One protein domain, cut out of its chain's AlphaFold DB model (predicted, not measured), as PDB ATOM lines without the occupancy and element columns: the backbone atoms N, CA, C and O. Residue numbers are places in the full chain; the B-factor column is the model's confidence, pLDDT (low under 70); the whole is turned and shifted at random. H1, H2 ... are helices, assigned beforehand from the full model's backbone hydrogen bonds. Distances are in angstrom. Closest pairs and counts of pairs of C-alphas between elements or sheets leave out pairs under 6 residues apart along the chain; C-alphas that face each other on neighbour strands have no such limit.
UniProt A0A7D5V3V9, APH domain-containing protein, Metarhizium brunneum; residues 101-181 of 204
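This is residues 101 to 181 of the 204 residues of the protein "APH domain-containing protein" of Metarhizium brunneum (UniProt A0A7D5V3V9). Three helices make a loose row, with the longest, H2, in the middle: short H1 packs on one side of it, and H3 runs back along the other side, antiparallel to H2. The printed part has 81 residues and, along the chain, H1, H2 and H3, with no named strand; the class is all helix, though under half of the residues, 39, are in named elements. The whole is loose, with a radius of gyration of the C-alphas of 14.6 A and spans of 43 by 29 by 22 A.

H1 is residues 108 to 113, beginning at C-alpha 108 (166.746, 174.525, 132.175). H2 is residues 125 to 142, 25.6 A long. H3 is residues 152 to 166, 21.0 A long, ending at C-alpha 166 (162.536, 193.128, 136.041).

H1 and H2 form a helical hairpin and touch, through residues 131 to 135 of H2 alone; the closest C-alphas, of Pro 108 and Val 135, are 5.7 A apart. They run opposite ways at a steep tilt of 42 degrees. H2 and H3, also a helical hairpin, only just touch, with 3 pairs of C-alphas within 8 A, through residues 129 to 137 of H2 alone; the closest, of Leu 133 and Cys 163, are 6.9 A apart. They run opposite ways at a shallow tilt of 5 degrees. H1 and H3 are apart. In H1, H2 and H3 every O i to N i+4 pair is within hydrogen-bond range.

The C-alphas farthest apart, of Ser 119 and Gly 150, are 43.7 A apart. The link from H1 to H2 is long, and residues 167 to 181 hold no named element. The printed part has no cut, and no printed residue is under 70 in pLDDT.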
ATOM      1  N   MET A 101     166.556 171.279 138.811       94.19
ATOM      2  CA  MET A 101     165.534 171.432 137.772       94.19
ATOM      3  C   MET A 101     165.756 170.469 136.596       94.19
ATOM      4  O   MET A 101     164.797 169.918 136.058       94.19
ATOM      5  N   GLN A 102     167.010 170.227 136.198       94.56
ATOM      6  CA  GLN A 102     167.332 169.242 135.165       94.56
ATOM      7  C   GLN A 102     166.963 167.817 135.598       94.56
ATOM      8  O   GLN A 102     166.375 167.081 134.804       94.56
ATOM      9  N   LEU A 103     167.274 167.432 136.839       93.81
ATOM     10  CA  LEU A 103     166.924 166.118 137.396       93.81
ATOM     11  C   LEU A 103     165.405 165.920 137.515       93.81
ATOM     12  O   LEU A 103     164.912 164.807 137.348       93.81
ATOM     13  N   GLU A 104     164.660 166.999 137.743       93.56
ATOM     14  CA  GLU A 104     163.193 167.012 137.745       93.56
ATOM     15  C   GLU A 104     162.572 166.970 136.335       93.56
ATOM     16  O   GLU A 104     161.350 166.879 136.199       93.56
ATOM     17  N   GLY A 105     163.387 167.025 135.274       94.38
ATOM     18  CA  GLY A 105     162.915 167.026 133.887       94.38
ATOM     19  C   GLY A 105     162.357 168.374 133.421       94.38
ATOM     20  O   GLY A 105     161.596 168.426 132.455       94.38
ATOM     21  N   LEU A 106     162.721 169.471 134.090       95.12
ATOM     22  CA  LEU A 106     162.294 170.825 133.721       95.12
ATOM     23  C   LEU A 106     163.145 171.423 132.592       95.12
ATOM     24  O   LEU A 106     162.741 172.425 132.013       95.12
ATOM     25  N   ASP A 107     164.271 170.801 132.245       95.19
ATOM     26  CA  ASP A 107     165.137 171.175 131.115       95.19
ATOM     27  C   ASP A 107     165.577 172.661 131.099       95.19
ATOM     28  O   ASP A 107     165.334 173.396 130.136       95.19
ATOM     29  N   PRO A 108     166.231 173.159 132.167       95.19
ATOM     30  CA  PRO A 108     166.746 174.525 132.175       95.19
ATOM     31  C   PRO A 108     167.855 174.734 131.137       95.19
ATOM     32  O   PRO A 108     168.015 175.851 130.654       95.19
ATOM     33  N   PHE A 109     168.618 173.697 130.773       92.44
ATOM     34  CA  PHE A 109     169.714 173.819 129.809       92.44
ATOM     35  C   PHE A 109     169.231 173.908 128.359       92.44
ATOM     36  O   PHE A 109     169.858 174.632 127.589       92.44
ATOM     37  N   GLY A 110     168.122 173.252 128.003       92.94
ATOM     38  CA  GLY A 110     167.463 173.467 126.717       92.94
ATOM     39  C   GLY A 110     166.887 174.877 126.607       92.94
ATOM     40  O   GLY A 110     167.022 175.515 125.570       92.94
ATOM     41  N   ILE A 111     166.333 175.433 127.696       94.00
ATOM     42  CA  ILE A 111     165.905 176.844 127.723       94.00
ATOM     43  C   ILE A 111     167.089 177.770 127.468       94.00
ATOM     44  O   ILE A 111     166.957 178.704 126.685       94.00
ATOM     45  N   GLN A 112     168.239 177.514 128.098       93.00
ATOM     46  CA  GLN A 112     169.449 178.295 127.860       93.00
ATOM     47  C   GLN A 112     169.805 178.336 126.370       93.00
ATOM     48  O   GLN A 112     170.033 179.429 125.861       93.00
ATOM     49  N   ASP A 113     169.760 177.210 125.656       89.94
ATOM     50  CA  ASP A 113     170.110 177.139 124.226       89.94
ATOM     51  C   ASP A 113     169.312 178.116 123.344       89.94
ATOM     52  O   ASP A 113     169.849 178.637 122.374       89.94
ATOM     53  N   PHE A 114     168.070 178.451 123.708       89.50
ATOM     54  CA  PHE A 114     167.260 179.430 122.966       89.50
ATOM     55  C   PHE A 114     167.675 180.894 123.169       89.50
ATOM     56  O   PHE A 114     167.240 181.754 122.403       89.50
ATOM     57  N   HIS A 115     168.444 181.203 124.217       89.81
ATOM     58  CA  HIS A 115     168.846 182.576 124.559       89.81
ATOM     59  C   HIS A 115     170.320 182.871 124.264       89.81
ATOM     60  O   HIS A 115     170.714 184.035 124.336       89.81
ATOM     61  N   HIS A 116     171.125 181.852 123.955       85.25
ATOM     62  CA  HIS A 116     172.514 182.038 123.532       85.25
ATOM     63  C   HIS A 116     172.573 182.390 122.040       85.25
ATOM     64  O   HIS A 116     171.674 182.051 121.269       85.25
ATOM     65  N   ASP A 117     173.619 183.109 121.639       80.69
ATOM     66  CA  ASP A 117     173.868 183.410 120.230       80.69
ATOM     67  C   ASP A 117     174.397 182.183 119.457       80.69
ATOM     68  O   ASP A 117     174.611 181.107 120.019       80.69
ATOM     69  N   GLU A 118     174.634 182.336 118.148       78.56
ATOM     70  CA  GLU A 118     175.181 181.270 117.286       78.56
ATOM     71  C   GLU A 118     176.554 180.752 117.749       78.56
ATOM     72  O   GLU A 118     176.957 179.651 117.378       78.56
ATOM     73  N   SER A 119     177.274 181.534 118.560       76.25
ATOM     74  CA  SER A 119     178.562 181.159 119.142       76.25
ATOM     75  C   SER A 119     178.443 180.476 120.508       76.25
ATOM     76  O   SER A 119     179.464 180.139 121.103       76.25
ATOM     77  N   GLY A 120     177.218 180.261 121.004       78.12
ATOM     78  CA  GLY A 120     176.948 179.614 122.286       78.12
ATOM     79  C   GLY A 120     177.209 180.513 123.497       78.12
ATOM     80  O   GLY A 120     177.193 180.030 124.631       78.12
ATOM     81  N   PHE A 121     177.440 181.814 123.291       85.00
ATOM     82  CA  PHE A 121     177.704 182.771 124.361       85.00
ATOM     83  C   PHE A 121     176.498 183.669 124.632       85.00
ATOM     84  O   PHE A 121     175.600 183.845 123.810       85.00
ATOM     85  N   LEU A 122     176.477 184.227 125.842       90.00
ATOM     86  CA  LEU A 122     175.457 185.164 126.277       90.00
ATOM     87  C   LEU A 122     176.110 186.504 126.599       90.00
ATOM     88  O   LEU A 122     176.810 186.650 127.598       90.00
ATOM     89  N   THR A 123     175.894 187.483 125.729       92.19
ATOM     90  CA  THR A 123     176.549 188.802 125.761       92.19
ATOM     91  C   THR A 123     175.572 189.943 126.045       92.19
ATOM     92  O   THR A 123     175.948 191.103 125.964       92.19
ATOM     93  N   SER A 124     174.325 189.630 126.415       92.69
ATOM     94  CA  SER A 124     173.299 190.614 126.778       92.69
ATOM     95  C   SER A 124     172.724 190.323 128.165       92.69
ATOM     96  O   SER A 124     172.176 189.242 128.412       92.69
ATOM     97  N   ALA A 125     172.791 191.305 129.062       92.88
ATOM     98  CA  ALA A 125     172.169 191.263 130.381       92.88
ATOM     99  C   ALA A 125     170.641 191.133 130.275       92.88
ATOM    100  O   ALA A 125     170.028 190.402 131.054       92.88
ATOM    101  N   ASN A 126     170.013 191.773 129.283       92.19
ATOM    102  CA  ASN A 126     168.591 191.603 129.003       92.19
ATOM    103  C   ASN A 126     168.260 190.183 128.542       92.19
ATOM    104  O   ASN A 126     167.264 189.620 129.004       92.19
ATOM    105  N   SER A 127     169.064 189.589 127.653       92.44
ATOM    106  CA  SER A 127     168.870 188.189 127.252       92.44
ATOM    107  C   SER A 127     169.042 187.247 128.444       92.44
ATOM    108  O   SER A 127     168.207 186.369 128.645       92.44
ATOM    109  N   TYR A 128     170.028 187.488 129.311       92.81
ATOM    110  CA  TYR A 128     170.197 186.726 130.551       92.81
ATOM    111  C   TYR A 128     169.013 186.856 131.511       92.81
ATOM    112  O   TYR A 128     168.502 185.849 132.000       92.81
ATOM    113  N   ALA A 129     168.501 188.068 131.729       93.06
ATOM    114  CA  ALA A 129     167.315 188.273 132.554       93.06
ATOM    115  C   ALA A 129     166.089 187.546 131.969       93.06
ATOM    116  O   ALA A 129     165.374 186.852 132.691       93.06
ATOM    117  N   LYS A 130     165.863 187.636 130.651       92.88
ATOM    118  CA  LYS A 130     164.777 186.917 129.957       92.88
ATOM    119  C   LYS A 130     164.934 185.401 130.041       92.88
ATOM    120  O   LYS A 130     163.935 184.701 130.212       92.88
ATOM    121  N   MET A 131     166.160 184.900 129.951       94.12
ATOM    122  CA  MET A 131     166.485 183.489 130.110       94.12
ATOM    123  C   MET A 131     166.114 183.006 131.518       94.12
ATOM    124  O   MET A 131     165.364 182.041 131.641       94.12
ATOM    125  N   LEU A 132     166.540 183.709 132.574       93.88
ATOM    126  CA  LEU A 132     166.175 183.376 133.958       93.88
ATOM    127  C   LEU A 132     164.657 183.425 134.192       93.88
ATOM    128  O   LEU A 132     164.102 182.525 134.824       93.88
ATOM    129  N   LEU A 133     163.963 184.426 133.637       94.38
ATOM    130  CA  LEU A 133     162.499 184.507 133.692       94.38
ATOM    131  C   LEU A 133     161.833 183.326 132.969       94.38
ATOM    132  O   LEU A 133     160.844 182.790 133.462       94.38
ATOM    133  N   SER A 134     162.387 182.894 131.833       95.06
ATOM    134  CA  SER A 134     161.897 181.738 131.072       95.06
ATOM    135  C   SER A 134     162.090 180.432 131.843       95.06
ATOM    136  O   SER A 134     161.170 179.620 131.906       95.06
ATOM    137  N   VAL A 135     163.251 180.254 132.484       94.94
ATOM    138  CA  VAL A 135     163.528 179.117 133.374       94.94
ATOM    139  C   VAL A 135     162.530 179.093 134.536       94.94
ATOM    140  O   VAL A 135     161.881 178.072 134.761       94.94
ATOM    141  N   GLY A 136     162.334 180.226 135.218       92.69
ATOM    142  CA  GLY A 136     161.383 180.334 136.327       92.69
ATOM    143  C   GLY A 136     159.927 180.104 135.906       92.69
ATOM    144  O   GLY A 136     159.171 179.449 136.620       92.69
ATOM    145  N   TYR A 137     159.522 180.590 134.731       93.62
ATOM    146  CA  TYR A 137     158.180 180.350 134.190       93.62
ATOM    147  C   TYR A 137     157.954 178.894 133.799       93.62
ATOM    148  O   TYR A 137     156.907 178.324 134.098       93.62
ATOM    149  N   ASN A 138     158.950 178.253 133.195       94.81
ATOM    150  CA  ASN A 138     158.874 176.837 132.883       94.81
ATOM    151  C   ASN A 138     158.778 175.976 134.155       94.81
ATOM    152  O   ASN A 138     157.952 175.066 134.198       94.81
ATOM    153  N   ALA A 139     159.554 176.292 135.200       92.75
ATOM    154  CA  ALA A 139     159.434 175.633 136.499       92.75
ATOM    155  C   ALA A 139     158.036 175.843 137.108       92.75
ATOM    156  O   ALA A 139     157.382 174.881 137.498       92.75
ATOM    157  N   PHE A 140     157.511 177.072 137.089       92.31
ATOM    158  CA  PHE A 140     156.146 177.356 137.541       92.31
ATOM    159  C   PHE A 140     155.089 176.497 136.825       92.31
ATOM    160  O   PHE A 140     154.202 175.943 137.472       92.31
ATOM    161  N   LEU A 141     155.187 176.358 135.500       91.69
ATOM    162  CA  LEU A 141     154.213 175.604 134.707       91.69
ATOM    163  C   LEU A 141     154.328 174.083 134.862       91.69
ATOM    164  O   LEU A 141     153.310 173.396 134.822       91.69
ATOM    165  N   LYS A 142     155.550 173.548 134.953       92.75
ATOM    166  CA  LYS A 142     155.802 172.100 134.859       92.75
ATOM    167  C   LYS A 142     156.035 171.417 136.206       92.75
ATOM    168  O   LYS A 142     155.854 170.202 136.295       92.75
ATOM    169  N   SER A 143     156.428 172.146 137.251       90.81
ATOM    170  CA  SER A 143     156.644 171.549 138.570       90.81
ATOM    171  C   SER A 143     155.318 171.107 139.191       90.81
ATOM    172  O   SER A 143     154.333 171.842 139.207       90.81
ATOM    173  N   ARG A 144     155.299 169.899 139.764       83.56
ATOM    174  CA  ARG A 144     154.077 169.271 140.304       83.56
ATOM    175  C   ARG A 144     153.452 170.022 141.488       83.56
ATOM    176  O   ARG A 144     152.256 169.895 141.708       83.56
ATOM    177  N   ASN A 145     154.259 170.785 142.226       82.94
ATOM    178  CA  ASN A 145     153.868 171.519 143.432       82.94
ATOM    179  C   ASN A 145     154.280 173.000 143.350       82.94
ATOM    180  O   ASN A 145     154.694 173.582 144.349       82.94
ATOM    181  N   SER A 146     154.231 173.605 142.159       83.50
ATOM    182  CA  SER A 146     154.656 175.000 141.964       83.50
ATOM    183  C   SER A 146     153.796 176.017 142.718       83.50
ATOM    184  O   SER A 146     154.269 177.110 143.025       83.50
ATOM    185  N   VAL A 147     152.542 175.669 143.023       89.50
ATOM    186  CA  VAL A 147     151.582 176.543 143.704       89.50
ATOM    187  C   VAL A 147     150.778 175.787 144.750       89.50
ATOM    188  O   VAL A 147     150.400 174.630 144.562       89.50
ATOM    189  N   ALA A 148     150.463 176.473 145.849       90.31
ATOM    190  CA  ALA A 148     149.479 175.985 146.803       90.31
ATOM    191  C   ALA A 148     148.072 175.977 146.179       90.31
ATOM    192  O   ALA A 148     147.740 176.800 145.318       90.31
ATOM    193  N   ILE A 149     147.225 175.054 146.640       90.25
ATOM    194  CA  ILE A 149     145.832 174.943 146.191       90.25
ATOM    195  C   ILE A 149     145.116 176.282 146.425       90.25
ATOM    196  O   ILE A 149     145.157 176.833 147.521       90.25
ATOM    197  N   GLY A 150     144.467 176.804 145.381       91.94
ATOM    198  CA  GLY A 150     143.749 178.085 145.411       91.94
ATOM    199  C   GLY A 150     144.590 179.316 145.052       91.94
ATOM    200  O   GLY A 150     144.016 180.351 144.738       91.94
ATOM    201  N   MET A 151     145.922 179.203 144.999       93.31
ATOM    202  CA  MET A 151     146.822 180.345 144.754       93.31
ATOM    203  C   MET A 151     147.235 180.515 143.285       93.31
ATOM    204  O   MET A 151     147.930 181.469 142.948       93.31
ATOM    205  N   GLY A 152     146.823 179.615 142.386       91.25
ATOM    206  CA  GLY A 152     147.326 179.577 141.005       91.25
ATOM    207  C   GLY A 152     147.158 180.889 140.227       91.25
ATOM    208  O   GLY A 152     148.108 181.347 139.593       91.25
ATOM    209  N   LEU A 153     145.978 181.519 140.302       92.88
ATOM    210  CA  LEU A 153     145.708 182.782 139.602       92.88
ATOM    211  C   LEU A 153     146.543 183.937 140.168       92.88
ATOM    212  O   LEU A 153     147.086 184.734 139.406       92.88
ATOM    213  N   GLU A 154     146.664 184.010 141.493       94.81
ATOM    214  CA  GLU A 154     147.458 185.036 142.166       94.81
ATOM    215  C   GLU A 154     148.947 184.879 141.845       94.81
ATOM    216  O   GLU A 154     149.595 185.847 141.449       94.81
ATOM    217  N   CYS A 155     149.489 183.662 141.929       92.62
ATOM    218  CA  CYS A 155     150.879 183.394 141.574       92.62
ATOM    219  C   CYS A 155     151.165 183.721 140.100       92.62
ATOM    220  O   CYS A 155     152.175 184.363 139.814       92.62
ATOM    221  N   LEU A 156     150.264 183.362 139.177       92.31
ATOM    222  CA  LEU A 156     150.401 183.700 137.757       92.31
ATOM    223  C   LEU A 156     150.378 185.221 137.529       92.31
ATOM    224  O   LEU A 156     151.207 185.753 136.787       92.31
ATOM    225  N   TYR A 157     149.456 185.932 138.184       94.44
ATOM    226  CA  TYR A 157     149.371 187.390 138.113       94.44
ATOM    227  C   TYR A 157     150.642 188.060 138.655       94.44
ATOM    228  O   TYR A 157     151.220 188.924 137.992       94.44
ATOM    229  N   ASN A 158     151.123 187.617 139.818       93.44
ATOM    230  CA  ASN A 158     152.344 188.128 140.436       93.44
ATOM    231  C   ASN A 158     153.573 187.860 139.563       93.44
ATOM    232  O   ASN A 158     154.414 188.742 139.405       93.44
ATOM    233  N   GLN A 159     153.655 186.689 138.928       91.94
ATOM    234  CA  GLN A 159     154.732 186.372 137.997       91.94
ATOM    235  C   GLN A 159     154.705 187.274 136.757       91.94
ATOM    236  O   GLN A 159     155.742 187.800 136.352       91.94
ATOM    237  N   PHE A 160     153.524 187.520 136.184       92.00
ATOM    238  CA  PHE A 160     153.368 188.457 135.071       92.00
ATOM    239  C   PHE A 160     153.805 189.880 135.449       92.00
ATOM    240  O   PHE A 160     154.530 190.534 134.692       92.00
ATOM    241  N   LEU A 161     153.398 190.360 136.630       94.31
ATOM    242  CA  LEU A 161     153.837 191.656 137.139       94.31
ATOM    243  C   LEU A 161     155.350 191.690 137.347       94.31
ATOM    244  O   LEU A 161     155.990 192.647 136.913       94.31
ATOM    245  N   PHE A 162     155.928 190.659 137.959       93.19
ATOM    246  CA  PHE A 162     157.365 190.567 138.199       93.19
ATOM    247  C   PHE A 162     158.160 190.678 136.893       93.19
ATOM    248  O   PHE A 162     159.037 191.535 136.788       93.19
ATOM    249  N   CYS A 163     157.777 189.927 135.853       91.12
ATOM    250  CA  CYS A 163     158.402 190.010 134.529       91.12
ATOM    251  C   CYS A 163     158.404 191.440 133.962       91.12
ATOM    252  O   CYS A 163     159.407 191.876 133.398       91.12
ATOM    253  N   LYS A 164     157.313 192.202 134.136       90.06
ATOM    254  CA  LYS A 164     157.239 193.607 133.693       90.06
ATOM    255  C   LYS A 164     158.145 194.552 134.485       90.06
ATOM    256  O   LYS A 164     158.560 195.578 133.949       90.06
ATOM    257  N   HIS A 165     158.414 194.251 135.753       91.44
ATOM    258  CA  HIS A 165     159.260 195.090 136.601       91.44
ATOM    259  C   HIS A 165     160.744 194.811 136.369       91.44
ATOM    260  O   HIS A 165     161.504 195.761 136.209       91.44
ATOM    261  N   VAL A 166     161.137 193.538 136.263       89.62
ATOM    262  CA  VAL A 166     162.536 193.128 136.041       89.62
ATOM    263  C   VAL A 166     163.123 193.741 134.771       89.62
ATOM    264  O   VAL A 166     164.280 194.148 134.767       89.62
ATOM    265  N   GLN A 167     162.320 193.901 133.716       82.19
ATOM    266  CA  GLN A 167     162.752 194.568 132.479       82.19
ATOM    267  C   GLN A 167     163.242 196.010 132.687       82.19
ATOM    268  O   GLN A 167     163.939 196.541 131.832       82.19
ATOM    269  N   LYS A 168     162.885 196.654 133.806       87.81
ATOM    270  CA  LYS A 168     163.326 198.011 134.158       87.81
ATOM    271  C   LYS A 168     164.548 198.031 135.080       87.81
ATOM    272  O   LYS A 168     165.047 199.109 135.375       87.81
ATOM    273  N   TRP A 169     164.971 196.880 135.601       87.44
ATOM    274  CA  TRP A 169     166.094 196.784 136.541       87.44
ATOM    275  C   TRP A 169     167.444 196.714 135.833       87.44
ATOM    276  O   TRP A 169     168.460 197.065 136.424       87.44
ATOM    277  N   VAL A 170     167.455 196.253 134.583       86.12
ATOM    278  CA  VAL A 170     168.663 196.216 133.761       86.12
ATOM    279  C   VAL A 170     168.937 197.622 133.242       86.12
ATOM    280  O   VAL A 170     168.093 198.202 132.558       86.12
ATOM    281  N   ASP A 171     170.111 198.163 133.560       90.25
ATOM    282  CA  ASP A 171     170.592 199.412 132.972       90.25
ATOM    283  C   ASP A 171     170.835 199.195 131.464       90.25
ATOM    284  O   ASP A 171     171.687 198.375 131.105       90.25
ATOM    285  N   PRO A 172     170.125 199.907 130.567       90.38
ATOM    286  CA  PRO A 172     170.321 199.766 129.127       90.38
ATOM    287  C   PRO A 172     171.759 200.059 128.678       90.38
ATOM    288  O   PRO A 172     172.211 199.493 127.686       90.38
ATOM    289  N   GLY A 173     172.481 200.922 129.401       93.88
ATOM    290  CA  GLY A 173     173.876 201.257 129.117       93.88
ATOM    291  C   GLY A 173     174.868 200.146 129.465       93.88
ATOM    292  O   GLY A 173     176.004 200.193 129.003       93.88
ATOM    293  N   LEU A 174     174.443 199.144 130.242       92.69
ATOM    294  CA  LEU A 174     175.263 198.010 130.680       92.69
ATOM    295  C   LEU A 174     174.783 196.677 130.094       92.69
ATOM    296  O   LEU A 174     175.200 195.613 130.554       92.69
ATOM    297  N   ASP A 175     173.908 196.707 129.082       93.69
ATOM    298  CA  ASP A 175     173.366 195.480 128.494       93.69
ATOM    299  C   ASP A 175     174.469 194.564 127.957       93.69
ATOM    300  O   ASP A 175     174.407 193.356 128.137       93.69
ATOM    301  N   GLN A 176     175.508 195.142 127.359       93.75
ATOM    302  CA  GLN A 176     176.630 194.414 126.763       93.75
ATOM    303  C   GLN A 176     177.821 194.261 127.728       93.75
ATOM    304  O   GLN A 176     178.943 193.984 127.305       93.75
ATOM    305  N   GLY A 177     177.587 194.462 129.029       92.56
ATOM    306  CA  GLY A 177     178.597 194.367 130.077       92.56
ATOM    307  C   GLY A 177     179.147 195.724 130.554       92.56
ATOM    308  O   GLY A 177     178.552 196.770 130.284       92.56
ATOM    309  N   PRO A 178     180.271 195.719 131.298       92.94
ATOM    310  CA  PRO A 178     181.091 194.545 131.611       92.94
ATOM    311  C   PRO A 178     180.360 193.532 132.505       92.94
ATOM    312  O   PRO A 178     179.645 193.908 133.437       92.94
ATOM    313  N   PHE A 179     180.549 192.238 132.233       93.50
ATOM    314  CA  PHE A 179     180.041 191.162 133.089       93.50
ATOM    315  C   PHE A 179     181.069 190.843 134.160       93.50
ATOM    316  O   PHE A 179     182.249 190.722 133.858       93.50
ATOM    317  N   VAL A 180     180.640 190.714 135.410       92.38
ATOM    318  CA  VAL A 180     181.561 190.631 136.550       92.38
ATOM    319  C   VAL A 180     181.505 189.276 137.236       92.38
ATOM    320  O   VAL A 180     180.472 188.602 137.206       92.38
ATOM    321  N   LEU A 181     182.597 188.885 137.895       90.25
ATOM    322  CA  LEU A 181     182.588 187.712 138.764       90.25
ATOM    323  C   LEU A 181     181.672 187.953 139.965       90.25
ATOM    324  O   LEU A 181     181.852 188.911 140.716       90.25
TER     325      LEU A 181